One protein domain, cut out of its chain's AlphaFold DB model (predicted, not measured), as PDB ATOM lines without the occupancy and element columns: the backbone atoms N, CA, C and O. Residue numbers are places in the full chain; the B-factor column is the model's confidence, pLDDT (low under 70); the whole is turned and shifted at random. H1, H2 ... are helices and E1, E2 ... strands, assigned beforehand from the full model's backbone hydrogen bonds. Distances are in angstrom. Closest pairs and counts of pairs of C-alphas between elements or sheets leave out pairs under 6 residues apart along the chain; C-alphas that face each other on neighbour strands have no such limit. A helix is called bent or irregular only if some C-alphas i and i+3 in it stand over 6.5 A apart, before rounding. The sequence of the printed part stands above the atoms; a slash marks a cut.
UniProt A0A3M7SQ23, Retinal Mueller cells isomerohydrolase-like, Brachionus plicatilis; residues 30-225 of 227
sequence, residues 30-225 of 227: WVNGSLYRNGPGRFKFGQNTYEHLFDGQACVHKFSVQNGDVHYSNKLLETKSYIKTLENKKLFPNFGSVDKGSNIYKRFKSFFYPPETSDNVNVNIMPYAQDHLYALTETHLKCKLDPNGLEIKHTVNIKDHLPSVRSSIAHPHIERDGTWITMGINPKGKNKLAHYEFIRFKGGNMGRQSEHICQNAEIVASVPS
ATOM      1  N   TRP A  30      32.092 -12.224 -31.780       95.44
ATOM      2  CA  TRP A  30      31.818 -11.795 -33.153       95.44
ATOM      3  C   TRP A  30      30.982 -10.504 -33.228       95.44
ATOM      4  O   TRP A  30      30.900  -9.898 -34.294       95.44
ATOM      5  N   VAL A  31      30.392 -10.045 -32.119       96.81
ATOM      6  CA  VAL A  31      29.649  -8.782 -32.048       96.81
ATOM      7  C   VAL A  31      30.632  -7.641 -31.804       96.81
ATOM      8  O   VAL A  31      31.028  -7.371 -30.673       96.81
ATOM      9  N   ASN A  32      31.011  -6.949 -32.876       96.69
ATOM     10  CA  ASN A  32      31.800  -5.719 -32.815       96.69
ATOM     11  C   ASN A  32      31.193  -4.687 -33.761       96.69
ATOM     12  O   ASN A  32      30.863  -5.004 -34.903       96.69
ATOM     13  N   GLY A  33      31.037  -3.455 -33.289       95.56
ATOM     14  CA  GLY A  33      30.429  -2.382 -34.067       95.56
ATOM     15  C   GLY A  33      29.615  -1.431 -33.205       95.56
ATOM     16  O   GLY A  33      29.820  -1.320 -31.999       95.56
ATOM     17  N   SER A  34      28.692  -0.711 -33.831       96.19
ATOM     18  CA  SER A  34      27.829   0.248 -33.143       96.19
ATOM     19  C   SER A  34      26.361  -0.004 -33.460       96.19
ATOM     20  O   SER A  34      25.975  -0.084 -34.625       96.19
ATOM     21  N   LEU A  35      25.535  -0.088 -32.418       97.25
ATOM     22  CA  LEU A  35      24.084  -0.030 -32.537       97.25
ATOM     23  C   LEU A  35      23.641   1.424 -32.406       97.25
ATOM     24  O   LEU A  35      23.846   2.045 -31.362       97.25
ATOM     25  N   TYR A  36      22.978   1.923 -33.442       98.12
ATOM     26  CA  TYR A  36      22.353   3.237 -33.441       98.12
ATOM     27  C   TYR A  36      20.843   3.091 -33.288       98.12
ATOM     28  O   TYR A  36      20.211   2.273 -33.956       98.12
ATOM     29  N   ARG A  37      20.248   3.902 -32.416       98.12
ATOM     30  CA  ARG A  37      18.797   4.060 -32.310       98.12
ATOM     31  C   ARG A  37      18.453   5.531 -32.301       98.12
ATOM     32  O   ARG A  37      19.191   6.332 -31.745       98.12
ATOM     33  N   ASN A  38      17.323   5.874 -32.890       98.00
ATOM     34  CA  ASN A  38      16.823   7.235 -32.914       98.00
ATOM     35  C   ASN A  38      15.418   7.268 -32.320       98.00
ATOM     36  O   ASN A  38      14.712   6.255 -32.333       98.00
ATOM     37  N   GLY A  39      15.049   8.407 -31.758       96.19
ATOM     38  CA  GLY A  39      13.772   8.588 -31.096       96.19
ATOM     39  C   GLY A  39      13.599  10.004 -30.557       96.19
ATOM     40  O   GLY A  39      14.537  10.805 -30.565       96.19
ATOM     41  N   PRO A  40      12.404  10.333 -30.051       95.69
ATOM     42  CA  PRO A  40      12.182  11.587 -29.354       95.69
ATOM     43  C   PRO A  40      12.894  11.559 -27.991       95.69
ATOM     44  O   PRO A  40      12.604  10.718 -27.144       95.69
ATOM     45  N   GLY A  41      13.827  12.487 -27.765       94.69
ATOM     46  CA  GLY A  41      14.600  12.557 -26.520       94.69
ATOM     47  C   GLY A  41      14.300  13.770 -25.649       94.69
ATOM     48  O   GLY A  41      14.469  13.698 -24.434       94.69
ATOM     49  N   ARG A  42      13.837  14.889 -26.221       95.81
ATOM     50  CA  ARG A  42      13.520  16.104 -25.451       95.81
ATOM     51  C   ARG A  42      12.132  16.639 -25.779       95.81
ATOM     52  O   ARG A  42      11.875  17.102 -26.885       95.81
ATOM     53  N   PHE A  43      11.262  16.616 -24.776       93.94
ATOM     54  CA  PHE A  43       9.870  17.061 -24.871       93.94
ATOM     55  C   PHE A  43       9.646  18.430 -24.226       93.94
ATOM     56  O   PHE A  43       8.766  19.167 -24.661       93.94
ATOM     57  N   LYS A  44      10.430  18.787 -23.201       93.31
ATOM     58  CA  LYS A  44      10.222  19.985 -22.379       93.31
ATOM     59  C   LYS A  44      11.293  21.052 -22.623       93.31
ATOM     60  O   LYS A  44      12.497  20.787 -22.555       93.31
ATOM     61  N   PHE A  45      10.830  22.279 -22.842       92.38
ATOM     62  CA  PHE A  45      11.618  23.489 -23.068       92.38
ATOM     63  C   PHE A  45      11.088  24.607 -22.161       92.38
ATOM     64  O   PHE A  45      10.130  25.307 -22.490       92.38
ATOM     65  N   GLY A  46      11.688  24.746 -20.975       90.25
ATOM     66  CA  GLY A  46      11.189  25.657 -19.945       90.25
ATOM     67  C   GLY A  46       9.794  25.242 -19.467       90.25
ATOM     68  O   GLY A  46       9.616  24.134 -18.959       90.25
ATOM     69  N   GLN A  47       8.812  26.129 -19.638       89.25
ATOM     70  CA  GLN A  47       7.404  25.864 -19.314       89.25
ATOM     71  C   GLN A  47       6.649  25.148 -20.444       89.25
ATOM     72  O   GLN A  47       5.591  24.571 -20.204       89.25
ATOM     73  N   ASN A  48       7.198  25.131 -21.662       89.75
ATOM     74  CA  ASN A  48       6.547  24.529 -22.820       89.75
ATOM     75  C   ASN A  48       6.889  23.041 -22.930       89.75
ATOM     76  O   ASN A  48       8.040  22.650 -22.735       89.75
ATOM     77  N   THR A  49       5.903  22.212 -23.268       91.19
ATOM     78  CA  THR A  49       6.080  20.763 -23.443       91.19
ATOM     79  C   THR A  49       5.370  20.301 -24.712       91.19
ATOM     80  O   THR A  49       4.226  20.686 -24.942       91.19
ATOM     81  N   TYR A  50       6.052  19.503 -25.530       90.38
ATOM     82  CA  TYR A  50       5.444  18.792 -26.651       90.38
ATOM     83  C   TYR A  50       4.477  17.723 -26.130       90.38
ATOM     84  O   TYR A  50       4.837  16.942 -25.250       90.38
ATOM     85  N   GLU A  51       3.261  17.686 -26.674       87.00
ATOM     86  CA  GLU A  51       2.185  16.812 -26.175       87.00
ATOM     87  C   GLU A  51       2.043  15.519 -26.988       87.00
ATOM     88  O   GLU A  51       1.537  14.522 -26.478       87.00
ATOM     89  N   HIS A  52       2.519  15.511 -28.238       87.88
ATOM     90  CA  HIS A  52       2.499  14.327 -29.089       87.88
ATOM     91  C   HIS A  52       3.835  13.578 -29.040       87.88
ATOM     92  O   HIS A  52       4.909  14.186 -29.044       87.88
ATOM     93  N   LEU A  53       3.772  12.244 -29.079       88.56
ATOM     94  CA  LEU A  53       4.943  11.363 -29.021       88.56
ATOM     95  C   LEU A  53       6.000  11.716 -30.082       88.56
ATOM     96  O   LEU A  53       7.187  11.787 -29.777       88.56
ATOM     97  N   PHE A  54       5.559  11.983 -31.312       89.50
ATOM     98  CA  PHE A  54       6.439  12.281 -32.450       89.50
ATOM     99  C   PHE A  54       6.939  13.728 -32.519       89.50
ATOM    100  O   PHE A  54       7.663  14.074 -33.448       89.50
ATOM    101  N   ASP A  55       6.607  14.576 -31.546       90.44
ATOM    102  CA  ASP A  55       7.050  15.973 -31.560       90.44
ATOM    103  C   ASP A  55       8.281  16.231 -30.693       90.44
ATOM    104  O   ASP A  55       8.926  17.274 -30.833       90.44
ATOM    105  N   GLY A  56       8.628  15.285 -29.814       93.81
ATOM    106  CA  GLY A  56       9.861  15.351 -29.042       93.81
ATOM    107  C   GLY A  56      11.072  15.449 -29.971       93.81
ATOM    108  O   GLY A  56      11.136  14.798 -31.013       93.81
ATOM    109  N   GLN A  57      12.035  16.287 -29.609       96.88
ATOM    110  CA  GLN A  57      13.197  16.574 -30.445       96.88
ATOM    111  C   GLN A  57      14.120  15.356 -30.533       96.88
ATOM    112  O   GLN A  57      14.326  14.665 -29.528       96.88
ATOM    113  N   ALA A  58      14.636  15.097 -31.734       97.75
ATOM    114  CA  ALA A  58      15.404  13.906 -32.069       97.75
ATOM    115  C   ALA A  58      16.619  13.706 -31.154       97.75
ATOM    116  O   ALA A  58      17.405  14.624 -30.904       97.75
ATOM    117  N   CYS A  59      16.785  12.475 -30.681       97.75
ATOM    118  CA  CYS A  59      17.945  12.025 -29.939       97.75
ATOM    119  C   CYS A  59      18.430  10.697 -30.502       97.75
ATOM    120  O   CYS A  59      17.696   9.707 -30.532       97.75
ATOM    121  N   VAL A  60      19.694  10.680 -30.913       98.31
ATOM    122  CA  VAL A  60      20.358   9.458 -31.347       98.31
ATOM    123  C   VAL A  60      21.103   8.865 -30.164       98.31
ATOM    124  O   VAL A  60      21.854   9.551 -29.475       98.31
ATOM    125  N   HIS A  61      20.890   7.577 -29.949       97.75
ATOM    126  CA  HIS A  61      21.548   6.743 -28.960       97.75
ATOM    127  C   HIS A  61      22.519   5.806 -29.677       97.75
ATOM    128  O   HIS A  61      22.150   5.186 -30.677       97.75
ATOM    129  N   LYS A  62      23.738   5.680 -29.157       98.00
ATOM    130  CA  LYS A  62      24.789   4.814 -29.691       98.00
ATOM    131  C   LYS A  62      25.286   3.873 -28.600       98.00
ATOM    132  O   LYS A  62      25.665   4.319 -27.521       98.00
ATOM    133  N   PHE A  63      25.317   2.581 -28.906       97.94
ATOM    134  CA  PHE A  63      26.014   1.567 -28.117       97.94
ATOM    135  C   PHE A  63      27.181   1.046 -28.948       97.94
ATOM    136  O   PHE A  63      26.961   0.386 -29.961       97.94
ATOM    137  N   SER A  64      28.406   1.365 -28.544       97.38
ATOM    138  CA  SER A  64      29.627   0.874 -29.181       97.38
ATOM    139  C   SER A  64      30.089  -0.386 -28.471       97.38
ATOM    140  O   SER A  64      30.309  -0.350 -27.262       97.38
ATOM    141  N   VAL A  65      30.243  -1.474 -29.216       97.81
ATOM    142  CA  VAL A  65      30.677  -2.779 -28.719       97.81
ATOM    143  C   VAL A  65      32.025  -3.117 -29.336       97.81
ATOM    144  O   VAL A  65      32.159  -3.129 -30.562       97.81
ATOM    145  N   GLN A  66      33.013  -3.395 -28.493       96.50
ATOM    146  CA  GLN A  66      34.338  -3.814 -28.928       96.50
ATOM    147  C   GLN A  66      34.922  -4.804 -27.924       96.50
ATOM    148  O   GLN A  66      35.077  -4.471 -26.754       96.50
ATOM    149  N   ASN A  67      35.258  -6.015 -28.373       93.94
ATOM    150  CA  ASN A  67      35.899  -7.050 -27.552       93.94
ATOM    151  C   ASN A  67      35.176  -7.330 -26.217       93.94
ATOM    152  O   ASN A  67      35.809  -7.553 -25.190       93.94
ATOM    153  N   GLY A  68      33.842  -7.297 -26.228       94.38
ATOM    154  CA  GLY A  68      33.008  -7.512 -25.044       94.38
ATOM    155  C   GLY A  68      32.788  -6.280 -24.159       94.38
ATOM    156  O   GLY A  68      31.880  -6.298 -23.328       94.38
ATOM    157  N   ASP A  69      33.528  -5.189 -24.375       95.81
ATOM    158  CA  ASP A  69      33.262  -3.899 -23.741       95.81
ATOM    159  C   ASP A  69      32.149  -3.147 -24.479       95.81
ATOM    160  O   ASP A  69      32.105  -3.108 -25.711       95.81
ATOM    161  N   VAL A  70      31.269  -2.498 -23.713       98.06
ATOM    162  CA  VAL A  70      30.162  -1.693 -24.244       98.06
ATOM    163  C   VAL A  70      30.245  -0.271 -23.700       98.06
ATOM    164  O   VAL A  70      30.301  -0.066 -22.488       98.06
ATOM    165  N   HIS A  71      30.203   0.716 -24.591       97.88
ATOM    166  CA  HIS A  71      30.095   2.132 -24.242       97.88
ATOM    167  C   HIS A  71      28.800   2.717 -24.800       97.88
ATOM    168  O   HIS A  71      28.451   2.482 -25.957       97.88
ATOM    169  N   TYR A  72      28.098   3.494 -23.982       97.81
ATOM    170  CA  TYR A  72      26.875   4.194 -24.353       97.81
ATOM    171  C   TYR A  72      27.126   5.694 -24.503       97.81
ATOM    172  O   TYR A  72      27.779   6.314 -23.666       97.81
ATOM    173  N   SER A  73      26.541   6.300 -25.529       97.38
ATOM    174  CA  SER A  73      26.415   7.751 -25.644       97.38
ATOM    175  C   SER A  73      25.087   8.128 -26.296       97.38
ATOM    176  O   SER A  73      24.416   7.308 -26.928       97.38
ATOM    177  N   ASN A  74      24.685   9.387 -26.140       97.19
ATOM    178  CA  ASN A  74      23.570   9.952 -26.885       97.19
ATOM    179  C   ASN A  74      23.822  11.408 -27.277       97.19
ATOM    180  O   ASN A  74      24.574  12.125 -26.613       97.19
ATOM    181  N   LYS A  75      23.135  11.851 -28.328       97.69
ATOM    182  CA  LYS A  75      23.184  13.219 -28.839       97.69
ATOM    183  C   LYS A  75      21.772  13.699 -29.156       97.69
ATOM    184  O   LYS A  75      21.064  13.062 -29.933       97.69
ATOM    185  N   LEU A  76      21.352  14.801 -28.541       97.88
ATOM    186  CA  LEU A  76      20.228  15.600 -29.030       97.88
ATOM    187  C   LEU A  76      20.664  16.263 -30.336       97.88
ATOM    188  O   LEU A  76      21.678  16.961 -30.355       97.88
ATOM    189  N   LEU A  77      19.935  16.010 -31.418       97.88
ATOM    190  CA  LEU A  77      20.303  16.524 -32.730       97.88
ATOM    191  C   LEU A  77      19.976  18.017 -32.816       97.88
ATOM    192  O   LEU A  77      18.829  18.427 -32.638       97.88
ATOM    193  N   GLU A  78      20.990  18.821 -33.130       96.50
ATOM    194  CA  GLU A  78      20.893  20.278 -33.268       96.50
ATOM    195  C   GLU A  78      20.291  20.667 -34.626       96.50
ATOM    196  O   GLU A  78      20.908  21.311 -35.468       96.50
ATOM    197  N   THR A  79      19.063  20.212 -34.857       97.19
ATOM    198  CA  THR A  79      18.262  20.554 -36.036       97.19
ATOM    199  C   THR A  79      17.841  22.030 -35.996       97.19
ATOM    200  O   THR A  79      17.829  22.661 -34.934       97.19
ATOM    201  N   LYS A  80      17.439  22.609 -37.130       95.50
ATOM    202  CA  LYS A  80      16.940  23.994 -37.174       95.50
ATOM    203  C   LYS A  80      15.710  24.170 -36.288       95.50
ATOM    204  O   LYS A  80      15.604  25.175 -35.590       95.50
ATOM    205  N   SER A  81      14.795  23.200 -36.287       93.62
ATOM    206  CA  SER A  81      13.607  23.209 -35.424       93.62
ATOM    207  C   SER A  81      13.970  23.158 -33.930       93.62
ATOM    208  O   SER A  81      13.367  23.881 -33.129       93.62
ATOM    209  N   TYR A  82      15.002  22.392 -33.555       95.31
ATOM    210  CA  TYR A  82      15.553  22.366 -32.197       95.31
ATOM    211  C   TYR A  82      16.147  23.717 -31.788       95.31
ATOM    212  O   TYR A  82      15.767  24.272 -30.755       95.31
ATOM    213  N   ILE A  83      17.037  24.270 -32.617       95.69
ATOM    214  CA  ILE A  83      17.731  25.540 -32.358       95.69
ATOM    215  C   ILE A  83      16.716  26.681 -32.227       95.69
ATOM    216  O   ILE A  83      16.692  27.367 -31.207       95.69
ATOM    217  N   LYS A  84      15.776  26.798 -33.174       93.69
ATOM    218  CA  LYS A  84      14.691  27.790 -33.118       93.69
ATOM    219  C   LYS A  84      13.828  27.651 -31.868       93.69
ATOM    220  O   LYS A  84      13.367  28.659 -31.335       93.69
ATOM    221  N   THR A  85      13.594  26.422 -31.402       92.31
ATOM    222  CA  THR A  85      12.837  26.184 -30.165       92.31
ATOM    223  C   THR A  85      13.576  26.739 -28.945       92.31
ATOM    224  O   THR A  85      12.950  27.331 -28.061       92.31
ATOM    225  N   LEU A  86      14.901  26.566 -28.892       92.75
ATOM    226  CA  LEU A  86      15.744  27.093 -27.818       92.75
ATOM    227  C   LEU A  86      15.826  28.623 -27.848       92.75
ATOM    228  O   LEU A  86      15.581  29.258 -26.822       92.75
ATOM    229  N   GLU A  87      16.127  29.203 -29.009       94.06
ATOM    230  CA  GLU A  87      16.322  30.647 -29.190       94.06
ATOM    231  C   GLU A  87      15.039  31.438 -28.914       94.06
ATOM    232  O   GLU A  87      15.041  32.396 -28.142       94.06
ATOM    233  N   ASN A  88      13.913  30.995 -29.480       90.69
ATOM    234  CA  ASN A  88      12.643  31.718 -29.382       90.69
ATOM    235  C   ASN A  88      11.857  31.405 -28.103       90.69
ATOM    236  O   ASN A  88      10.793  31.984 -27.883       90.69
ATOM    237  N   LYS A  89      12.320  30.447 -27.287       88.00
ATOM    238  CA  LYS A  89      11.598  29.920 -26.112       88.00
ATOM    239  C   LYS A  89      10.154  29.493 -26.429       88.00
ATOM    240  O   LYS A  89       9.294  29.488 -25.548       88.00
ATOM    241  N   LYS A  90       9.887  29.109 -27.680       87.94
ATOM    242  CA  LYS A  90       8.586  28.669 -28.203       87.94
ATOM    243  C   LYS A  90       8.795  27.403 -29.022       87.94
ATOM    244  O   LYS A  90       9.718  27.349 -29.824       87.94
ATOM    245  N   LEU A  91       7.941  26.399 -28.825       88.88
ATOM    246  CA  LEU A  91       8.039  25.129 -29.550       88.88
ATOM    247  C   LEU A  91       7.874  25.351 -31.054       88.88
ATOM    248  O   LEU A  91       6.911  25.989 -31.489       88.88
ATOM    249  N   PHE A  92       8.805  24.810 -31.836       88.12
ATOM    250  CA  PHE A  92       8.668  24.758 -33.283       88.12
ATOM    251  C   PHE A  92       7.511  23.812 -33.658       88.12
ATOM    252  O   PHE A  92       7.429  22.713 -33.103       88.12
ATOM    253  N   PRO A  93       6.605  24.199 -34.576       83.75
ATOM    254  CA  PRO A  93       5.502  23.331 -34.971       83.75
ATOM    255  C   PRO A  93       5.984  21.994 -35.547       83.75
ATOM    256  O   PRO A  93       6.768  21.965 -36.496       83.75
ATOM    257  N   ASN A  94       5.487  20.892 -34.986       80.75
ATOM    258  CA  ASN A  94       5.781  19.524 -35.429       80.75
ATOM    259  C   ASN A  94       4.483  18.813 -35.860       80.75
ATOM    260  O   ASN A  94       3.508  19.471 -36.222       80.75
ATOM    261  N   PHE A  95       4.481  17.480 -35.861       77.19
ATOM    262  CA  PHE A  95       3.379  16.642 -36.326       77.19
ATOM    263  C   PHE A  95       2.065  16.942 -35.590       77.19
ATOM    264  O   PHE A  95       1.065  17.270 -36.227       77.19
ATOM    265  N   GLY A  96       2.059  16.845 -34.256       68.88
ATOM    266  CA  GLY A  96       0.852  17.011 -33.432       68.88
ATOM    267  C   GLY A  96       0.753  18.368 -32.730       68.88
ATOM    268  O   GLY A  96      -0.338  18.841 -32.412       68.88
ATOM    269  N   SER A  97       1.890  19.021 -32.510       66.75
ATOM    270  CA  SER A  97       2.021  20.266 -31.759       66.75
ATOM    271  C   SER A  97       1.991  21.436 -32.724       66.75
ATOM    272  O   SER A  97       3.007  22.015 -33.100       66.75
ATOM    273  N   VAL A  98       0.777  21.759 -33.143       63.97
ATOM    274  CA  VAL A  98       0.428  22.981 -33.862       63.97
ATOM    275  C   VAL A  98       0.019  24.047 -32.853       63.97
ATOM    276  O   VAL A  98      -0.595  23.741 -31.831       63.97
ATOM    277  N   ASP A  99       0.371  25.303 -33.136       58.00
ATOM    278  CA  ASP A  99       0.170  26.440 -32.230       58.00
ATOM    279  C   ASP A  99      -1.252  26.424 -31.632       58.00
ATOM    280  O   ASP A  99      -2.242  26.337 -32.373       58.00
ATOM    281  N   LYS A 100      -1.371  26.443 -30.295       54.59
ATOM    282  CA  LYS A 100      -2.639  26.171 -29.583       54.59
ATOM    283  C   LYS A 100      -3.761  27.157 -29.949       54.59
ATOM    284  O   LYS A 100      -4.925  26.801 -29.816       54.59
ATOM    285  N   GLY A 101      -3.428  28.327 -30.502       53.94
ATOM    286  CA  GLY A 101      -4.379  29.315 -31.034       53.94
ATOM    287  C   GLY A 101      -4.876  29.074 -32.472       53.94
ATOM    288  O   GLY A 101      -5.588  29.913 -33.020       53.94
ATOM    289  N   SER A 102      -4.495  27.974 -33.131       54.88
ATOM    290  CA  SER A 102      -4.896  27.677 -34.515       54.88
ATOM    291  C   SER A 102      -6.162  26.809 -34.597       54.88
ATOM    292  O   SER A 102      -6.249  25.751 -33.976       54.88
ATOM    293  N   ASN A 103      -7.142  27.243 -35.403       57.22
ATOM    294  CA  ASN A 103      -8.366  26.482 -35.698       57.22
ATOM    295  C   ASN A 103      -8.039  25.144 -36.407       57.22
ATOM    296  O   ASN A 103      -7.066  25.072 -37.159       57.22
ATOM    297  N   ILE A 104      -8.873  24.110 -36.237       55.94
ATOM    298  CA  ILE A 104      -8.731  22.746 -36.790       55.94
ATOM    299  C   ILE A 104      -8.408  22.760 -38.295       55.94
ATOM    300  O   ILE A 104      -7.517  22.043 -38.742       55.94
ATOM    301  N   TYR A 105      -9.042  23.644 -39.072       53.34
ATOM    302  CA  TYR A 105      -8.750  23.804 -40.503       53.34
ATOM    303  C   TYR A 105      -7.315  24.288 -40.782       53.34
ATOM    304  O   TYR A 105      -6.657  23.798 -41.698       53.34
ATOM    305  N   LYS A 106      -6.790  25.222 -39.974       59.34
ATOM    306  CA  LYS A 106      -5.388  25.662 -40.066       59.34
ATOM    307  C   LYS A 106      -4.432  24.543 -39.655       59.34
ATOM    308  O   LYS A 106      -3.388  24.418 -40.275       59.34
ATOM    309  N   ARG A 107      -4.801  23.707 -38.679       59.66
ATOM    310  CA  ARG A 107      -4.016  22.527 -38.275       59.66
ATOM    311  C   ARG A 107      -3.909  21.508 -39.411       59.66
ATOM    312  O   ARG A 107      -2.803  21.128 -39.777       59.66
ATOM    313  N   PHE A 108      -5.035  21.160 -40.035       57.25
ATOM    314  CA  PHE A 108      -5.076  20.260 -41.192       57.25
ATOM    315  C   PHE A 108      -4.305  20.839 -42.388       57.25
ATOM    316  O   PHE A 108      -3.463  20.168 -42.977       57.25
ATOM    317  N   LYS A 109      -4.508  22.122 -42.716       59.88
ATOM    318  CA  LYS A 109      -3.782  22.784 -43.811       59.88
ATOM    319  C   LYS A 109      -2.275  22.874 -43.546       59.88
ATOM    320  O   LYS A 109      -1.506  22.638 -44.471       59.88
ATOM    321  N   SER A 110      -1.850  23.178 -42.319       59.62
ATOM    322  CA  SER A 110      -0.432  23.209 -41.931       59.62
ATOM    323  C   SER A 110       0.221  21.831 -41.922       59.62
ATOM    324  O   SER A 110       1.433  21.764 -42.059       59.62
ATOM    325  N   PHE A 111      -0.541  20.744 -41.797       56.62
ATOM    326  CA  PHE A 111      -0.005  19.391 -41.939       56.62
ATOM    327  C   PHE A 111       0.400  19.093 -43.395       56.62
ATOM    328  O   PHE A 111       1.515  18.646 -43.653       56.62
ATOM    329  N   PHE A 112      -0.457  19.422 -44.368       57.00
ATOM    330  CA  PHE A 112      -0.169  19.199 -45.797       57.00
ATOM    331  C   PHE A 112       0.704  20.299 -46.431       57.00
ATOM    332  O   PHE A 112       1.489  20.044 -47.349       57.00
ATOM    333  N   TYR A 113       0.594  21.532 -45.932       61.56
ATOM    334  CA  TYR A 113       1.281  22.720 -46.442       61.56
ATOM    335  C   TYR A 113       1.850  23.583 -45.302       61.56
ATOM    336  O   TYR A 113       1.432  24.733 -45.134       61.56
ATOM    337  N   PRO A 114       2.798  23.061 -44.505       62.56
ATOM    338  CA  PRO A 114       3.460  23.865 -43.487       62.56
ATOM    339  C   PRO A 114       4.239  25.022 -44.143       62.56
ATOM    340  O   PRO A 114       4.933  24.780 -45.138       62.56
ATOM    341  N   PRO A 115       4.160  26.257 -43.600       62.12
ATOM    342  CA  PRO A 115       4.934  27.399 -44.097       62.12
ATOM    343  C   PRO A 115       6.441  27.159 -43.965       62.12
ATOM    344  O   PRO A 115       7.211  27.557 -44.833       62.12
ATOM    345  N   GLU A 116       6.849  26.434 -42.921       76.69
ATOM    346  CA  GLU A 116       8.197  25.908 -42.753       76.69
ATOM    347  C   GLU A 116       8.104  24.443 -42.314       76.69
ATOM    348  O   GLU A 116       7.388  24.114 -41.371       76.69
ATOM    349  N   THR A 117       8.779  23.543 -43.032       83.94
ATOM    350  CA  THR A 117       8.754  22.108 -42.714       83.94
ATOM    351  C   THR A 117       9.781  21.803 -41.632       83.94
ATOM    352  O   THR A 117      10.936  22.196 -41.764       83.94
ATOM    353  N   SER A 118       9.362  21.090 -40.585       87.94
ATOM    354  CA  SER A 118      10.258  20.653 -39.516       87.94
ATOM    355  C   SER A 118      11.307  19.665 -40.031       87.94
ATOM    356  O   SER A 118      11.000  18.740 -40.789       87.94
ATOM    357  N   ASP A 119      12.547  19.858 -39.591       93.56
ATOM    358  CA  ASP A 119      13.673  18.948 -39.782       93.56
ATOM    359  C   ASP A 119      13.913  18.051 -38.556       93.56
ATOM    360  O   ASP A 119      14.984  17.462 -38.422       93.56
ATOM    361  N   ASN A 120      12.921  17.916 -37.665       96.12
ATOM    362  CA  ASN A 120      12.971  16.998 -36.530       96.12
ATOM    363  C   ASN A 120      12.963  15.528 -36.996       96.12
ATOM    364  O   ASN A 120      11.923  14.876 -37.102       96.12
ATOM    365  N   VAL A 121      14.152  15.013 -37.292       97.00
ATOM    366  CA  VAL A 121      14.435  13.664 -37.799       97.00
ATOM    367  C   VAL A 121      14.436  12.608 -36.684       97.00
ATOM    368  O   VAL A 121      15.433  11.929 -36.487       97.00
ATOM    369  N   ASN A 122      13.359  12.487 -35.905       96.94
ATOM    370  CA  ASN A 122      13.301  11.661 -34.682       96.94
ATOM    371  C   ASN A 122      12.746  10.236 -34.867       96.94
ATOM    372  O   ASN A 122      12.506   9.558 -33.869       96.94
ATOM    373  N   VAL A 123      12.502   9.782 -36.100       97.56
ATOM    374  CA  VAL A 123      11.765   8.532 -36.351       97.56
ATOM    375  C   VAL A 123      12.708   7.350 -36.531       97.56
ATOM    376  O   VAL A 123      12.547   6.320 -35.880       97.56
ATOM    377  N   ASN A 124      13.693   7.478 -37.420       98.19
ATOM    378  CA  ASN A 124      14.574   6.366 -37.768       98.19
ATOM    379  C   ASN A 124      16.014   6.834 -38.012       98.19
ATOM    380  O   ASN A 124      16.278   8.029 -38.157       98.19
ATOM    381  N   ILE A 125      16.952   5.891 -38.036       98.06
ATOM    382  CA  ILE A 125      18.346   6.110 -38.414       98.06
ATOM    383  C   ILE A 125      18.832   4.929 -39.246       98.06
ATOM    384  O   ILE A 125      18.631   3.782 -38.863       98.06
ATOM    385  N   MET A 126      19.422   5.209 -40.405       96.81
ATOM    386  CA  MET A 126      19.720   4.184 -41.403       96.81
ATOM    387  C   MET A 126      21.106   4.400 -42.026       96.81
ATOM    388  O   MET A 126      21.479   5.552 -42.286       96.81
ATOM    389  N   PRO A 127      21.863   3.318 -42.293       95.69
ATOM    390  CA  PRO A 127      23.096   3.395 -43.063       95.69
ATOM    391  C   PRO A 127      22.785   3.593 -44.550       95.69
ATOM    392  O   PRO A 127      21.835   3.012 -45.074       95.69
ATOM    393  N   TYR A 128      23.608   4.369 -45.247       95.75
ATOM    394  CA  TYR A 128      23.519   4.606 -46.686       95.75
ATOM    395  C   TYR A 128      24.885   4.407 -47.336       95.75
ATOM    396  O   TYR A 128      25.887   4.887 -46.814       95.75
ATOM    397  N   ALA A 129      24.916   3.695 -48.466       93.19
ATOM    398  CA  ALA A 129      26.139   3.399 -49.221       93.19
ATOM    399  C   ALA A 129      27.313   2.847 -48.375       93.19
ATOM    400  O   ALA A 129      28.469   2.955 -48.768       93.19
ATOM    401  N   GLN A 130      26.992   2.160 -47.269       81.56
ATOM    402  CA  GLN A 130      27.889   1.528 -46.283       81.56
ATOM    403  C   GLN A 130      28.521   2.468 -45.244       81.56
ATOM    404  O   GLN A 130      28.566   2.099 -44.074       81.56
ATOM    405  N   ASP A 131      28.981   3.656 -45.626       84.38
ATOM    406  CA  ASP A 131      29.787   4.552 -44.779       84.38
ATOM    407  C   ASP A 131      29.043   5.795 -44.270       84.38
ATOM    408  O   ASP A 131      29.504   6.456 -43.338       84.38
ATOM    409  N   HIS A 132      27.871   6.106 -44.825       93.19
ATOM    410  CA  HIS A 132      27.077   7.255 -44.398       93.19
ATOM    411  C   HIS A 132      25.968   6.849 -43.430       93.19
ATOM    412  O   HIS A 132      25.365   5.784 -43.550       93.19
ATOM    413  N   LEU A 133      25.637   7.744 -42.500       96.75
ATOM    414  CA  LEU A 133      24.568   7.558 -41.524       96.75
ATOM    415  C   LEU A 133      23.557   8.697 -41.645       96.75
ATOM    416  O   LEU A 133      23.941   9.865 -41.645       96.75
ATOM    417  N   TYR A 134      22.269   8.372 -41.732       98.00
ATOM    418  CA  TYR A 134      21.211   9.372 -41.875       98.00
ATOM    419  C   TYR A 134      20.106   9.185 -40.847       98.00
ATOM    420  O   TYR A 134      19.552   8.093 -40.724       98.00
ATOM    421  N   ALA A 135      19.733  10.270 -40.174       98.44
ATOM    422  CA  ALA A 135      18.524  10.351 -39.365       98.44
ATOM    423  C   ALA A 135      17.336  10.815 -40.219       98.44
ATOM    424  O   ALA A 135      17.467  11.694 -41.081       98.44
ATOM    425  N   LEU A 136      16.177  10.203 -39.977       97.94
ATOM    426  CA  LEU A 136      14.994  10.290 -40.826       97.94
ATOM    427  C   LEU A 136      13.744  10.666 -40.022       97.94
ATOM    428  O   LEU A 136      13.554  10.246 -38.881       97.94
ATOM    429  N   THR A 137      12.864  11.411 -40.682       95.94
ATOM    430  CA  THR A 137      11.442  11.579 -40.357       95.94
ATOM    431  C   THR A 137      10.643  11.486 -41.660       95.94
ATOM    432  O   THR A 137      11.219  11.234 -42.723       95.94
ATOM    433  N   GLU A 138       9.333  11.689 -41.603       94.62
ATOM    434  CA  GLU A 138       8.422  11.558 -42.745       94.62
ATOM    435  C   GLU A 138       8.217  12.870 -43.518       94.62
ATOM    436  O   GLU A 138       7.144  13.170 -44.043       94.62
ATOM    437  N   THR A 139       9.265  13.689 -43.599       92.81
ATOM    438  CA  THR A 139       9.291  14.901 -44.422       92.81
ATOM    439  C   THR A 139      10.185  14.694 -45.649       92.81
ATOM    440  O   THR A 139      10.636  13.586 -45.953       92.81
ATOM    441  N   HIS A 140      10.414  15.757 -46.421       93.25
ATOM    442  CA  HIS A 140      11.411  15.756 -47.496       93.25
ATOM    443  C   HIS A 140      12.832  16.041 -46.981       93.25
ATOM    444  O   HIS A 140      13.756  16.106 -47.787       93.25
ATOM    445  N   LEU A 141      13.010  16.254 -45.672       96.06
ATOM    446  CA  LEU A 141      14.297  16.565 -45.061       96.06
ATOM    447  C   LEU A 141      14.911  15.305 -44.440       96.06
ATOM    448  O   LEU A 141      14.224  14.502 -43.808       96.06
ATOM    449  N   LYS A 142      16.221  15.136 -44.622       96.69
ATOM    450  CA  LYS A 142      17.033  14.073 -44.010       96.69
ATOM    451  C   LYS A 142      18.321  14.683 -43.470       96.69
ATOM    452  O   LYS A 142      18.874  15.571 -44.111       96.69
ATOM    453  N   CYS A 143      18.835  14.200 -42.343       97.88
ATOM    454  CA  CYS A 143      20.085  14.717 -41.774       97.88
ATOM    455  C   CYS A 143      21.186  13.665 -41.863       97.88
ATOM    456  O   CYS A 143      21.040  12.581 -41.301       97.88
ATOM    457  N   LYS A 144      22.287  13.993 -42.547       97.31
ATOM    458  CA  LYS A 144      23.526  13.212 -42.547       97.31
ATOM    459  C   LYS A 144      24.249  13.448 -41.227       97.31
ATOM    460  O   LYS A 144      24.493  14.601 -40.866       97.31
ATOM    461  N   LEU A 145      24.597  12.375 -40.532       97.38
ATOM    462  CA  LEU A 145      25.260  12.416 -39.235       97.38
ATOM    463  C   LEU A 145      26.707  11.933 -39.332       97.38
ATOM    464  O   LEU A 145      27.032  11.065 -40.142       97.38
ATOM    465  N   ASP A 146      27.555  12.454 -38.451       95.12
ATOM    466  CA  ASP A 146      28.829  11.826 -38.111       95.12
ATOM    467  C   ASP A 146      28.569  10.509 -37.354       95.12
ATOM    468  O   ASP A 146      27.947  10.541 -36.291       95.12
ATOM    469  N   PRO A 147      29.027   9.337 -37.822       93.44
ATOM    470  CA  PRO A 147      28.817   8.086 -37.091       93.44
ATOM    471  C   PRO A 147      29.567   8.033 -35.747       93.44
ATOM    472  O   PRO A 147      29.240   7.194 -34.893       93.44
ATOM    473  N   ASN A 148      30.558   8.905 -35.525       91.56
ATOM    474  CA  ASN A 148      31.344   8.953 -34.296       91.56
ATOM    475  C   ASN A 148      30.730   9.885 -33.253       91.56
ATOM    476  O   ASN A 148      30.340   9.396 -32.190       91.56
ATOM    477  N   GLY A 149      30.629  11.180 -33.566       91.31
ATOM    478  CA  GLY A 149      30.131  12.215 -32.646       91.31
ATOM    479  C   GLY A 149      28.627  12.503 -32.748       91.31
ATOM    480  O   GLY A 149      28.056  13.146 -31.864       91.31
ATOM    481  N   LEU A 150      27.948  11.950 -33.763       95.56
ATOM    482  CA  LEU A 150      26.511  12.121 -34.027       95.56
ATOM    483  C   LEU A 150      26.101  13.563 -34.365       95.56
ATOM    484  O   LEU A 150      24.911  13.882 -34.346       95.56
ATOM    485  N   GLU A 151      27.050  14.443 -34.689       96.06
ATOM    486  CA  GLU A 151      26.746  15.787 -35.175       96.06
ATOM    487  C   GLU A 151      26.107  15.738 -36.562       96.06
ATOM    488  O   GLU A 151      26.467  14.917 -37.410       96.06
ATOM    489  N   ILE A 152      25.187  16.668 -36.819       97.44
ATOM    490  CA  ILE A 152      24.633  16.868 -38.156       97.44
ATOM    491  C   ILE A 152      25.721  17.497 -39.029       97.44
ATOM    492  O   ILE A 152      26.162  18.611 -38.765       97.44
ATOM    493  N   LYS A 153      26.136  16.796 -40.087       95.81
ATOM    494  CA  LYS A 153      27.057  17.339 -41.098       95.81
ATOM    495  C   LYS A 153      26.300  18.120 -42.163       95.81
ATOM    496  O   LYS A 153      26.712  19.210 -42.533       95.81
ATOM    497  N   HIS A 154      25.177  17.570 -42.627       93.00
ATOM    498  CA  HIS A 154      24.344  18.190 -43.657       93.00
ATOM    499  C   HIS A 154      22.866  17.864 -43.433       93.00
ATOM    500  O   HIS A 154      22.518  16.728 -43.109       93.00
ATOM    501  N   THR A 155      21.990  18.834 -43.691       96.44
ATOM    502  CA  THR A 155      20.552  18.593 -43.869       96.44
ATOM    503  C   THR A 155      20.240  18.642 -45.356       96.44
ATOM    504  O   THR A 155      20.509  19.637 -46.020       96.44
ATOM    505  N   VAL A 156      19.676  17.559 -45.873       95.31
ATOM    506  CA  VAL A 156      19.416  17.338 -47.294       95.31
ATOM    507  C   VAL A 156      17.925  17.475 -47.544       95.31
ATOM    508  O   VAL A 156      17.119  16.887 -46.822       95.31
ATOM    509  N   ASN A 157      17.561  18.224 -48.580       95.44
ATOM    510  CA  ASN A 157      16.185  18.399 -49.018       95.44
ATOM    511  C   ASN A 157      15.964  17.652 -50.339       95.44
ATOM    512  O   ASN A 157      16.531  17.997 -51.371       95.44
ATOM    513  N   ILE A 158      15.102  16.635 -50.306       95.38
ATOM    514  CA  ILE A 158      14.800  15.789 -51.470       95.38
ATOM    515  C   ILE A 158      14.228  16.612 -52.631       95.38
ATOM    516  O   ILE A 158      14.517  16.304 -53.782       95.38
ATOM    517  N   LYS A 159      13.468  17.681 -52.352       93.62
ATOM    518  CA  LYS A 159      12.830  18.515 -53.386       93.62
ATOM    519  C   LYS A 159      13.827  19.253 -54.270       93.62
ATOM    520  O   LYS A 159      13.458  19.641 -55.371       93.62
ATOM    521  N   ASP A 160      15.053  19.456 -53.795       94.56
ATOM    522  CA  ASP A 160      16.084  20.152 -54.569       94.56
ATOM    523  C   ASP A 160      16.548  19.291 -55.758       94.56
ATOM    524  O   ASP A 160      17.045  19.823 -56.744       94.56
ATOM    525  N   HIS A 161      16.321  17.971 -55.687       95.38
ATOM    526  CA  HIS A 161      16.659  16.995 -56.732       95.38
ATOM    527  C   HIS A 161      15.418  16.366 -57.372       95.38
ATOM    528  O   HIS A 161      15.392  16.123 -58.574       95.38
ATOM    529  N   LEU A 162      14.363  16.136 -56.585       95.62
ATOM    530  CA  LEU A 162      13.085  15.563 -57.012       95.62
ATOM    531  C   LEU A 162      11.928  16.498 -56.602       95.62
ATOM    532  O   LEU A 162      11.253  16.244 -55.599       95.62
ATOM    533  N   PRO A 163      11.666  17.588 -57.354       92.62
ATOM    534  CA  PRO A 163      10.732  18.648 -56.948       92.62
ATOM    535  C   PRO A 163       9.278  18.202 -56.747       92.62
ATOM    536  O   PRO A 163       8.509  18.883 -56.066       92.62
ATOM    537  N   SER A 164       8.883  17.069 -57.334       91.88
ATOM    538  CA  SER A 164       7.547  16.486 -57.187       91.88
ATOM    539  C   SER A 164       7.298  15.843 -55.821       91.88
ATOM    540  O   SER A 164       6.143  15.730 -55.401       91.88
ATOM    541  N   VAL A 165       8.359  15.445 -55.112       91.88
ATOM    542  CA  VAL A 165       8.279  14.676 -53.868       91.88
ATOM    543  C   VAL A 165       8.058  15.614 -52.683       91.88
ATOM    544  O   VAL A 165       8.959  16.330 -52.247       91.88
ATOM    545  N   ARG A 166       6.863  15.596 -52.090       89.31
ATOM    546  CA  ARG A 166       6.526  16.472 -50.953       89.31
ATOM    547  C   ARG A 166       7.029  15.947 -49.606       89.31
ATOM    548  O   ARG A 166       7.354  16.751 -48.718       89.31
ATOM    549  N   SER A 167       7.051  14.630 -49.458       90.25
ATOM    550  CA  SER A 167       7.492  13.874 -48.283       90.25
ATOM    551  C   SER A 167       8.015  12.506 -48.716       90.25
ATOM    552  O   SER A 167       7.689  12.036 -49.804       90.25
ATOM    553  N   SER A 168       8.817  11.872 -47.863       93.38
ATOM    554  CA  SER A 168       9.283  10.492 -48.035       93.38
ATOM    555  C   SER A 168       9.163   9.748 -46.714       93.38
ATOM    556  O   SER A 168       9.361  10.363 -45.668       93.38
ATOM    557  N   ILE A 169       8.877   8.450 -46.745       94.00
ATOM    558  CA  ILE A 169       8.765   7.650 -45.519       94.00
ATOM    559  C   ILE A 169      10.135   7.440 -44.851       94.00
ATOM    560  O   ILE A 169      11.183   7.411 -45.509       94.00
ATOM    561  N   ALA A 170      10.131   7.252 -43.530       97.00
ATOM    562  CA  ALA A 170      11.338   7.047 -42.719       97.00
ATOM    563  C   ALA A 170      11.886   5.603 -42.758       97.00
ATOM    564  O   ALA A 170      12.857   5.289 -42.066       97.00
ATOM    565  N   HIS A 171      11.292   4.727 -43.572       97.38
ATOM    566  CA  HIS A 171      11.600   3.296 -43.642       97.38
ATOM    567  C   HIS A 171      12.019   2.873 -45.060       97.38
ATOM    568  O   HIS A 171      11.291   2.132 -45.721       97.38
ATOM    569  N   PRO A 172      13.166   3.360 -45.570       97.06
ATOM    570  CA  PRO A 172      13.685   2.887 -46.845       97.06
ATOM    571  C   PRO A 172      14.065   1.405 -46.746       97.06
ATOM    572  O   PRO A 172      14.643   0.960 -45.753       97.06
ATOM    573  N   HIS A 173      13.790   0.658 -47.807       97.62
ATOM    574  CA  HIS A 173      14.385  -0.651 -48.031       97.62
ATOM    575  C   HIS A 173      15.825  -0.469 -48.509       97.62
ATOM    576  O   HIS A 173      16.100   0.441 -49.290       97.62
ATOM    577  N   ILE A 174      16.731  -1.328 -48.044       96.19
ATOM    578  CA  ILE A 174      18.154  -1.276 -48.392       96.19
ATOM    579  C   ILE A 174      18.511  -2.501 -49.236       96.19
ATOM    580  O   ILE A 174      18.293  -3.637 -48.815       96.19
ATOM    581  N   GLU A 175      19.078  -2.268 -50.415       96.31
ATOM    582  CA  GLU A 175      19.676  -3.312 -51.249       96.31
ATOM    583  C   GLU A 175      21.114  -3.626 -50.805       96.31
ATOM    584  O   GLU A 175      21.728  -2.896 -50.025       96.31
ATOM    585  N   ARG A 176      21.692  -4.722 -51.315       94.31
ATOM    586  CA  ARG A 176      23.020  -5.211 -50.889       94.31
ATOM    587  C   ARG A 176      24.149  -4.193 -51.073       94.31
ATOM    588  O   ARG A 176      25.097  -4.193 -50.295       94.31
ATOM    589  N   ASP A 177      24.066  -3.346 -52.092       95.06
ATOM    590  CA  ASP A 177      25.065  -2.312 -52.373       95.06
ATOM    591  C   ASP A 177      24.857  -1.029 -51.540       95.06
ATOM    592  O   ASP A 177      25.637  -0.082 -51.650       95.06
ATOM    593  N   GLY A 178      23.828  -0.987 -50.689       95.88
ATOM    594  CA  GLY A 178      23.455   0.183 -49.903       95.88
ATOM    595  C   GLY A 178      22.513   1.149 -50.625       95.88
ATOM    596  O   GLY A 178      22.274   2.234 -50.092       95.88
ATOM    597  N   THR A 179      21.988   0.788 -51.801       97.38
ATOM    598  CA  THR A 179      20.912   1.523 -52.479       97.38
ATOM    599  C   THR A 179      19.673   1.543 -51.601       97.38
ATOM    600  O   THR A 179      19.287   0.524 -51.028       97.38
ATOM    601  N   TRP A 180      19.042   2.709 -51.489       97.69
ATOM    602  CA  TRP A 180      17.762   2.844 -50.803       97.69
ATOM    603  C   TRP A 180      16.623   2.892 -51.806       97.69
ATOM    604  O   TRP A 180      16.667   3.683 -52.747       97.69
ATOM    605  N   ILE A 181      15.570   2.131 -51.539       97.75
ATOM    606  CA  ILE A 181      14.276   2.247 -52.207       97.75
ATOM    607  C   ILE A 181      13.253   2.693 -51.170       97.75
ATOM    608  O   ILE A 181      13.104   2.076 -50.119       97.75
ATOM    609  N   THR A 182      12.553   3.786 -51.440       97.19
ATOM    610  CA  THR A 182      11.518   4.316 -50.550       97.19
ATOM    611  C   THR A 182      10.320   4.812 -51.344       97.19
ATOM    612  O   THR A 182      10.320   4.799 -52.573       97.19
ATOM    613  N   MET A 183       9.299   5.271 -50.636       96.44
ATOM    614  CA  MET A 183       8.103   5.867 -51.207       96.44
ATOM    615  C   MET A 183       7.937   7.300 -50.700       96.44
ATOM    616  O   MET A 183       8.215   7.609 -49.537       96.44
ATOM    617  N   GLY A 184       7.472   8.175 -51.580       94.25
ATOM    618  CA  GLY A 184       7.086   9.544 -51.279       94.25
ATOM    619  C   GLY A 184       5.718   9.898 -51.841       94.25
ATOM    620  O   GLY A 184       5.117   9.133 -52.594       94.25
ATOM    621  N   ILE A 185       5.215  11.068 -51.452       92.00
ATOM    622  CA  ILE A 185       3.896  11.561 -51.864       92.00
ATOM    623  C   ILE A 185       4.062  12.775 -52.776       92.00
ATOM    624  O   ILE A 185       4.745  13.738 -52.419       92.00
ATOM    625  N   ASN A 186       3.367  12.763 -53.910       91.75
ATOM    626  CA  ASN A 186       3.189  13.898 -54.806       91.75
ATOM    627  C   ASN A 186       1.701  14.297 -54.843       91.75
ATOM    628  O   ASN A 186       0.899  13.607 -55.467       91.75
ATOM    629  N   PRO A 187       1.292  15.412 -54.220       84.00
ATOM    630  CA  PRO A 187      -0.120  15.769 -54.094       84.00
ATOM    631  C   PRO A 187      -0.786  16.305 -55.381       84.00
ATOM    632  O   PRO A 187      -1.972  16.597 -55.327       84.00
ATOM    633  N   LYS A 188      -0.060  16.487 -56.501       80.75
ATOM    634  CA  LYS A 188      -0.519  16.947 -57.845       80.75
ATOM    635  C   LYS A 188      -1.427  18.200 -57.944       80.75
ATOM    636  O   LYS A 188      -1.692  18.645 -59.061       80.75
ATOM    637  N   GLY A 189      -1.820  18.842 -56.842       69.19
ATOM    638  CA  GLY A 189      -2.630  20.067 -56.811       69.19
ATOM    639  C   GLY A 189      -4.143  19.818 -56.718       69.19
ATOM    640  O   GLY A 189      -4.604  18.682 -56.686       69.19
ATOM    641  N   LYS A 190      -4.937  20.897 -56.645       60.75
ATOM    642  CA  LYS A 190      -6.404  20.803 -56.511       60.75
ATOM    643  C   LYS A 190      -7.010  20.068 -57.716       60.75
ATOM    644  O   LYS A 190      -6.689  20.402 -58.853       60.75
ATOM    645  N   ASN A 191      -7.907  19.116 -57.449       68.25
ATOM    646  CA  ASN A 191      -8.647  18.301 -58.429       68.25
ATOM    647  C   ASN A 191      -7.818  17.261 -59.205       68.25
ATOM    648  O   ASN A 191      -8.278  16.760 -60.230       68.25
ATOM    649  N   LYS A 192      -6.613  16.913 -58.738       80.25
ATOM    650  CA  LYS A 192      -5.850  15.765 -59.244       80.25
ATOM    651  C   LYS A 192      -5.596  14.781 -58.110       80.25
ATOM    652  O   LYS A 192      -5.386  15.196 -56.973       80.25
ATOM    653  N   LEU A 193      -5.616  13.490 -58.432       81.88
ATOM    654  CA  LEU A 193      -5.254  12.441 -57.484       81.88
ATOM    655  C   LEU A 193      -3.790  12.604 -57.076       81.88
ATOM    656  O   LEU A 193      -2.945  12.956 -57.904       81.88
ATOM    657  N   ALA A 194      -3.498  12.359 -55.801       89.00
ATOM    658  CA  ALA A 194      -2.120  12.288 -55.348       89.00
ATOM    659  C   ALA A 194      -1.440  11.075 -55.994       89.00
ATOM    660  O   ALA A 194      -2.088  10.110 -56.383       89.00
ATOM    661  N   HIS A 195      -0.124  11.119 -56.121       93.19
ATOM    662  CA  HIS A 195       0.674   9.996 -56.583       93.19
ATOM    663  C   HIS A 195       1.601   9.535 -55.464       93.19
ATOM    664  O   HIS A 195       2.188  10.353 -54.751       93.19
ATOM    665  N   TYR A 196       1.767   8.225 -55.360       94.69
ATOM    666  CA  TYR A 196       2.842   7.589 -54.621       94.69
ATOM    667  C   TYR A 196       4.029   7.426 -55.570       94.69
ATOM    668  O   TYR A 196       3.934   6.736 -56.585       94.69
ATOM    669  N   GLU A 197       5.128   8.114 -55.284       96.38
ATOM    670  CA  GLU A 197       6.352   8.072 -56.084       96.38
ATOM    671  C   GLU A 197       7.367   7.164 -55.390       96.38
ATOM    672  O   GLU A 197       7.736   7.396 -54.240       96.38
ATOM    673  N   PHE A 198       7.813   6.118 -56.081       97.75
ATOM    674  CA  PHE A 198       8.882   5.247 -55.607       97.75
ATOM    675  C   PHE A 198      10.217   5.878 -55.974       97.75
ATOM    676  O   PHE A 198      10.470   6.184 -57.140       97.75
ATOM    677  N   ILE A 199      11.059   6.082 -54.972       98.12
ATOM    678  CA  ILE A 199      12.307   6.829 -55.077       98.12
ATOM    679  C   ILE A 199      13.457   5.867 -54.829       98.12
ATOM    680  O   ILE A 199      13.473   5.161 -53.817       98.12
ATOM    681  N   ARG A 200      14.439   5.880 -55.726       98.06
ATOM    682  CA  ARG A 200      15.713   5.191 -55.553       98.06
ATOM    683  C   ARG A 200      16.803   6.206 -55.239       98.06
ATOM    684  O   ARG A 200      16.990   7.152 -55.995       98.06
ATOM    685  N   PHE A 201      17.558   5.969 -54.172       97.31
ATOM    686  CA  PHE A 201      18.822   6.652 -53.893       97.31
ATOM    687  C   PHE A 201      19.971   5.670 -54.132       97.31
ATOM    688  O   PHE A 201      20.092   4.681 -53.406       97.31
ATOM    689  N   LYS A 202      20.773   5.906 -55.176       96.81
ATOM    690  CA  LYS A 202      21.783   4.950 -55.664       96.81
ATOM    691  C   LYS A 202      22.942   4.777 -54.680       96.81
ATOM    692  O   LYS A 202      23.674   5.724 -54.416       96.81
ATOM    693  N   GLY A 203      23.135   3.555 -54.193       96.31
ATOM    694  CA  GLY A 203      24.238   3.156 -53.325       96.31
ATOM    695  C   GLY A 203      25.525   2.844 -54.092       96.31
ATOM    696  O   GLY A 203      25.866   3.495 -55.086       96.31
ATOM    697  N   GLY A 204      26.281   1.862 -53.601       95.06
ATOM    698  CA  GLY A 204      27.552   1.441 -54.185       95.06
ATOM    699  C   GLY A 204      28.587   2.570 -54.241       95.06
ATOM    700  O   GLY A 204      28.623   3.452 -53.383       95.06
ATOM    701  N   ASN A 205      29.438   2.558 -55.271       94.44
ATOM    702  CA  ASN A 205      30.455   3.600 -55.469       94.44
ATOM    703  C   ASN A 205      29.840   4.990 -55.688       94.44
ATOM    704  O   ASN A 205      30.370   5.965 -55.162       94.44
ATOM    705  N   MET A 206      28.716   5.076 -56.410       93.81
ATOM    706  CA  MET A 206      28.030   6.349 -56.658       93.81
ATOM    707  C   MET A 206      27.556   6.978 -55.349       93.81
ATOM    708  O   MET A 206      27.839   8.146 -55.088       93.81
ATOM    709  N   GLY A 207      26.886   6.198 -54.498       94.31
ATOM    710  CA  GLY A 207      26.410   6.666 -53.199       94.31
ATOM    711  C   GLY A 207      27.545   7.064 -52.258       94.31
ATOM    712  O   GLY A 207      27.440   8.099 -51.605       94.31
ATOM    713  N   ARG A 208      28.650   6.303 -52.243       92.56
ATOM    714  CA  ARG A 208      29.837   6.608 -51.425       92.56
ATOM    715  C   ARG A 208      30.504   7.926 -51.804       92.56
ATOM    716  O   ARG A 208      30.882   8.688 -50.924       92.56
ATOM    717  N   GLN A 209      30.639   8.183 -53.105       92.94
ATOM    718  CA  GLN A 209      31.274   9.392 -53.642       92.94
ATOM    719  C   GLN A 209      30.347  10.615 -53.634       92.94
ATOM    720  O   GLN A 209      30.809  11.731 -53.855       92.94
ATOM    721  N   SER A 210      29.048  10.415 -53.400       92.00
ATOM    722  CA  SER A 210      28.089  11.513 -53.326       92.00
ATOM    723  C   SER A 210      28.294  12.316 -52.046       92.00
ATOM    724  O   SER A 210      28.433  11.754 -50.958       92.00
ATOM    725  N   GLU A 211      28.203  13.641 -52.142       90.75
ATOM    726  CA  GLU A 211      28.221  14.506 -50.958       90.75
ATOM    727  C   GLU A 211      27.036  14.166 -50.036       90.75
ATOM    728  O   GLU A 211      27.170  14.017 -48.812       90.75
ATOM    729  N   HIS A 212      25.874  13.942 -50.657       92.94
ATOM    730  CA  HIS A 212      24.636  13.600 -49.981       92.94
ATOM    731  C   HIS A 212      23.773  12.596 -50.762       92.94
ATOM    732  O   HIS A 212      23.845  12.488 -51.987       92.94
ATOM    733  N   ILE A 213      22.848  11.939 -50.060       94.19
ATOM    734  CA  ILE A 213      21.994  10.867 -50.593       94.19
ATOM    735  C   ILE A 213      21.167  11.254 -51.834       94.19
ATOM    736  O   ILE A 213      20.891  10.405 -52.674       94.19
ATOM    737  N   CYS A 214      20.794  12.529 -51.990       95.25
ATOM    738  CA  CYS A 214      19.914  12.961 -53.083       95.25
ATOM    739  C   CYS A 214      20.611  13.200 -54.434       95.25
ATOM    740  O   CYS A 214      19.917  13.307 -55.435       95.25
ATOM    741  N   GLN A 215      21.949  13.249 -54.488       93.62
ATOM    742  CA  GLN A 215      22.698  13.664 -55.688       93.62
ATOM    743  C   GLN A 215      22.466  12.730 -56.885       93.62
ATOM    744  O   GLN A 215      22.518  13.157 -58.031       93.62
ATOM    745  N   ASN A 216      22.189  11.456 -56.601       90.81
ATOM    746  CA  ASN A 216      21.921  10.416 -57.590       90.81
ATOM    747  C   ASN A 216      20.526   9.794 -57.393       90.81
ATOM    748  O   ASN A 216      20.335   8.599 -57.638       90.81
ATOM    749  N   ALA A 217      19.574  10.573 -56.871       96.50
ATOM    750  CA  ALA A 217      18.212  10.115 -56.635       96.50
ATOM    751  C   ALA A 217      17.373  10.136 -57.916       96.50
ATOM    752  O   ALA A 217      17.488  11.049 -58.729       96.50
ATOM    753  N   GLU A 218      16.482   9.162 -58.069       97.38
ATOM    754  CA  GLU A 218      15.559   9.086 -59.202       97.38
ATOM    755  C   GLU A 218      14.186   8.562 -58.766       97.38
ATOM    756  O   GLU A 218      14.072   7.782 -57.817       97.38
ATOM    757  N   ILE A 219      13.135   8.976 -59.476       97.75
ATOM    758  CA  ILE A 219      11.807   8.366 -59.358       97.75
ATOM    759  C   ILE A 219      11.780   7.165 -60.298       97.75
ATOM    760  O   ILE A 219      11.920   7.321 -61.508       97.75
ATOM    761  N   VAL A 220      11.602   5.971 -59.741       97.69
ATOM    762  CA  VAL A 220      11.618   4.711 -60.504       97.69
ATOM    763  C   VAL A 220      10.225   4.240 -60.902       97.69
ATOM    764  O   VAL A 220      10.080   3.498 -61.867       97.69
ATOM    765  N   ALA A 221       9.197   4.665 -60.170       96.81
ATOM    766  CA  ALA A 221       7.804   4.382 -60.485       96.81
ATOM    767  C   ALA A 221       6.886   5.431 -59.851       96.81
ATOM    768  O   ALA A 221       7.241   6.079 -58.864       96.81
ATOM    769  N   SER A 222       5.683   5.578 -60.399       95.62
ATOM    770  CA  SER A 222       4.641   6.442 -59.850       95.62
ATOM    771  C   SER A 222       3.288   5.754 -59.977       95.62
ATOM    772  O   SER A 222       2.938   5.284 -61.057       95.62
ATOM    773  N   VAL A 223       2.533   5.699 -58.882       94.38
ATOM    774  CA  VAL A 223       1.209   5.070 -58.818       94.38
ATOM    775  C   VAL A 223       0.197   6.112 -58.335       94.38
ATOM    776  O   VAL A 223       0.431   6.720 -57.290       94.38
ATOM    777  N   PRO A 224      -0.907   6.367 -59.060       92.69
ATOM    778  CA  PRO A 224      -1.942   7.282 -58.588       92.69
ATOM    779  C   PRO A 224      -2.674   6.697 -57.370       92.69
ATOM    780  O   PRO A 224      -2.854   5.484 -57.265       92.69
ATOM    781  N   SER A 225      -3.127   7.554 -56.458       87.81
ATOM    782  CA  SER A 225      -4.070   7.166 -55.408       87.81
ATOM    783  C   SER A 225      -5.392   6.727 -56.035       87.81
ATOM    784  O   SER A 225      -5.810   7.300 -57.040       87.81
TER     785      SER A 225
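Overview. This is residues 30 to 225 of the 227 residues of the protein "Retinal Mueller cells isomerohydrolase-like" of Brachionus plicatilis (UniProt A0A3M7SQ23). Three small antiparallel sheets follow one another in a row: E1 E2 E3 at one end, E4 E5 E6 E7 in the middle and E8 E9 E10 at the other end. The first two make a loose sandwich, only partly face to face; H4 grazes both the middle and the last sheet, while H2 lies off to one side on none of the sheets. Look through 196 printed residues for ten named strands and four named helices, in the order E1 E2 E3 H1 H2 E4 E5 E6 E7 E8 E9 H3 H4 E10; the class is mixed, helices and strands, with 98 residues in named elements. The whole is compact, with a radius of gyration of the C-alphas of 17.7 A, and flat in outline, spanning 56 by 46 by 23 A.

Along the chain. Find C-alpha 33 at (30.429, -2.382, -34.067), where E1 begins; it runs through residues 33 to 42, 26.5 A long, and bends by 63 degrees at residue 39. E2, residues 57 to 66, covers 29.4 A, and E3, residues 69 to 76, covers 24.0 A. H1 takes residues 80 to 87, 10.4 A, and H2 residues 104 to 112, 12.9 A, from C-alpha 104 at (-8.731, 22.746, -36.790). Then come four shorter strands: E4, residues 124 to 128, 12.8 A; E5, residues 132 to 136, 13.0 A; E6, residues 141 to 145, 13.1 A; and E7, residues 152 to 157, 13.8 A. E8, residues 180 to 186, is 18.7 A long and E9, residues 195 to 201, is 18.6 A. H3, residues 204 to 209, measures 8.8 A. H4, residues 213 to 216, is irregular, with C-alphas 213 and 216 7.0 A apart. E10, residues 217 to 224, covers 20.4 A, bends by 53 degrees at residue 220 and ends at C-alpha 224, (-1.942, 7.282, -58.588).

Arrangement. Begin with E1 E2 E3, a meander, each strand the antiparallel neighbour of the one before; N 35 and O 63 are 2.9 A apart, and N 62 and O 73 2.8 A, within hydrogen-bond range. H1 only grazes this sheet, with residues 81 to 85. E4 E5 E6 E7 is a second meander, strongly twisted, with N 126 and O 134 at 2.9 A, N 135 and O 143 at 2.9 A, and N 144 and O 154 at 2.8 A. The two sheets form a sandwich, two sheets face to face, their best planes 21 degrees apart; the closest C-alphas of E1 and E4 are those of Asn 38 and Asn 124, 5.4 A apart. In the third sheet look at N 182 and O 199, 2.9 A, where E8 and E9 form a hairpin, and at N 198 and O 221, 2.8 A, between the antiparallel neighbours E9 and E10. H4 only grazes this sheet, and also the sheet E4 E5 E6 E7; the closest C-alphas of E7 and H4 are those of Val 156 and Cys 214, 7.3 A apart. H3 and H4 only just touch, and only at the corner by their link, with 3 pairs of C-alphas within 8 A; the closest are those of Gly 207 and Ile 213, 6.6 A apart. In H1, H2 and H3 every O i to N i+4 pair is within hydrogen-bond range; H4 is too short for such a pair.

Size, cuts and confidence. The C-alphas farthest apart are those of Asn 67 and Asn 191, 59.8 A. The printed part has no cut. Its long links are E1 to E2, H1 to H2, H2 to E4 and E7 to E8; in the last, residues 167 to 168 pair with residues 184 to 185 of E8, antiparallel. The model's mean pLDDT over the printed part is 90.0, but residues 96 to 115 and 189 to 191 are under 70.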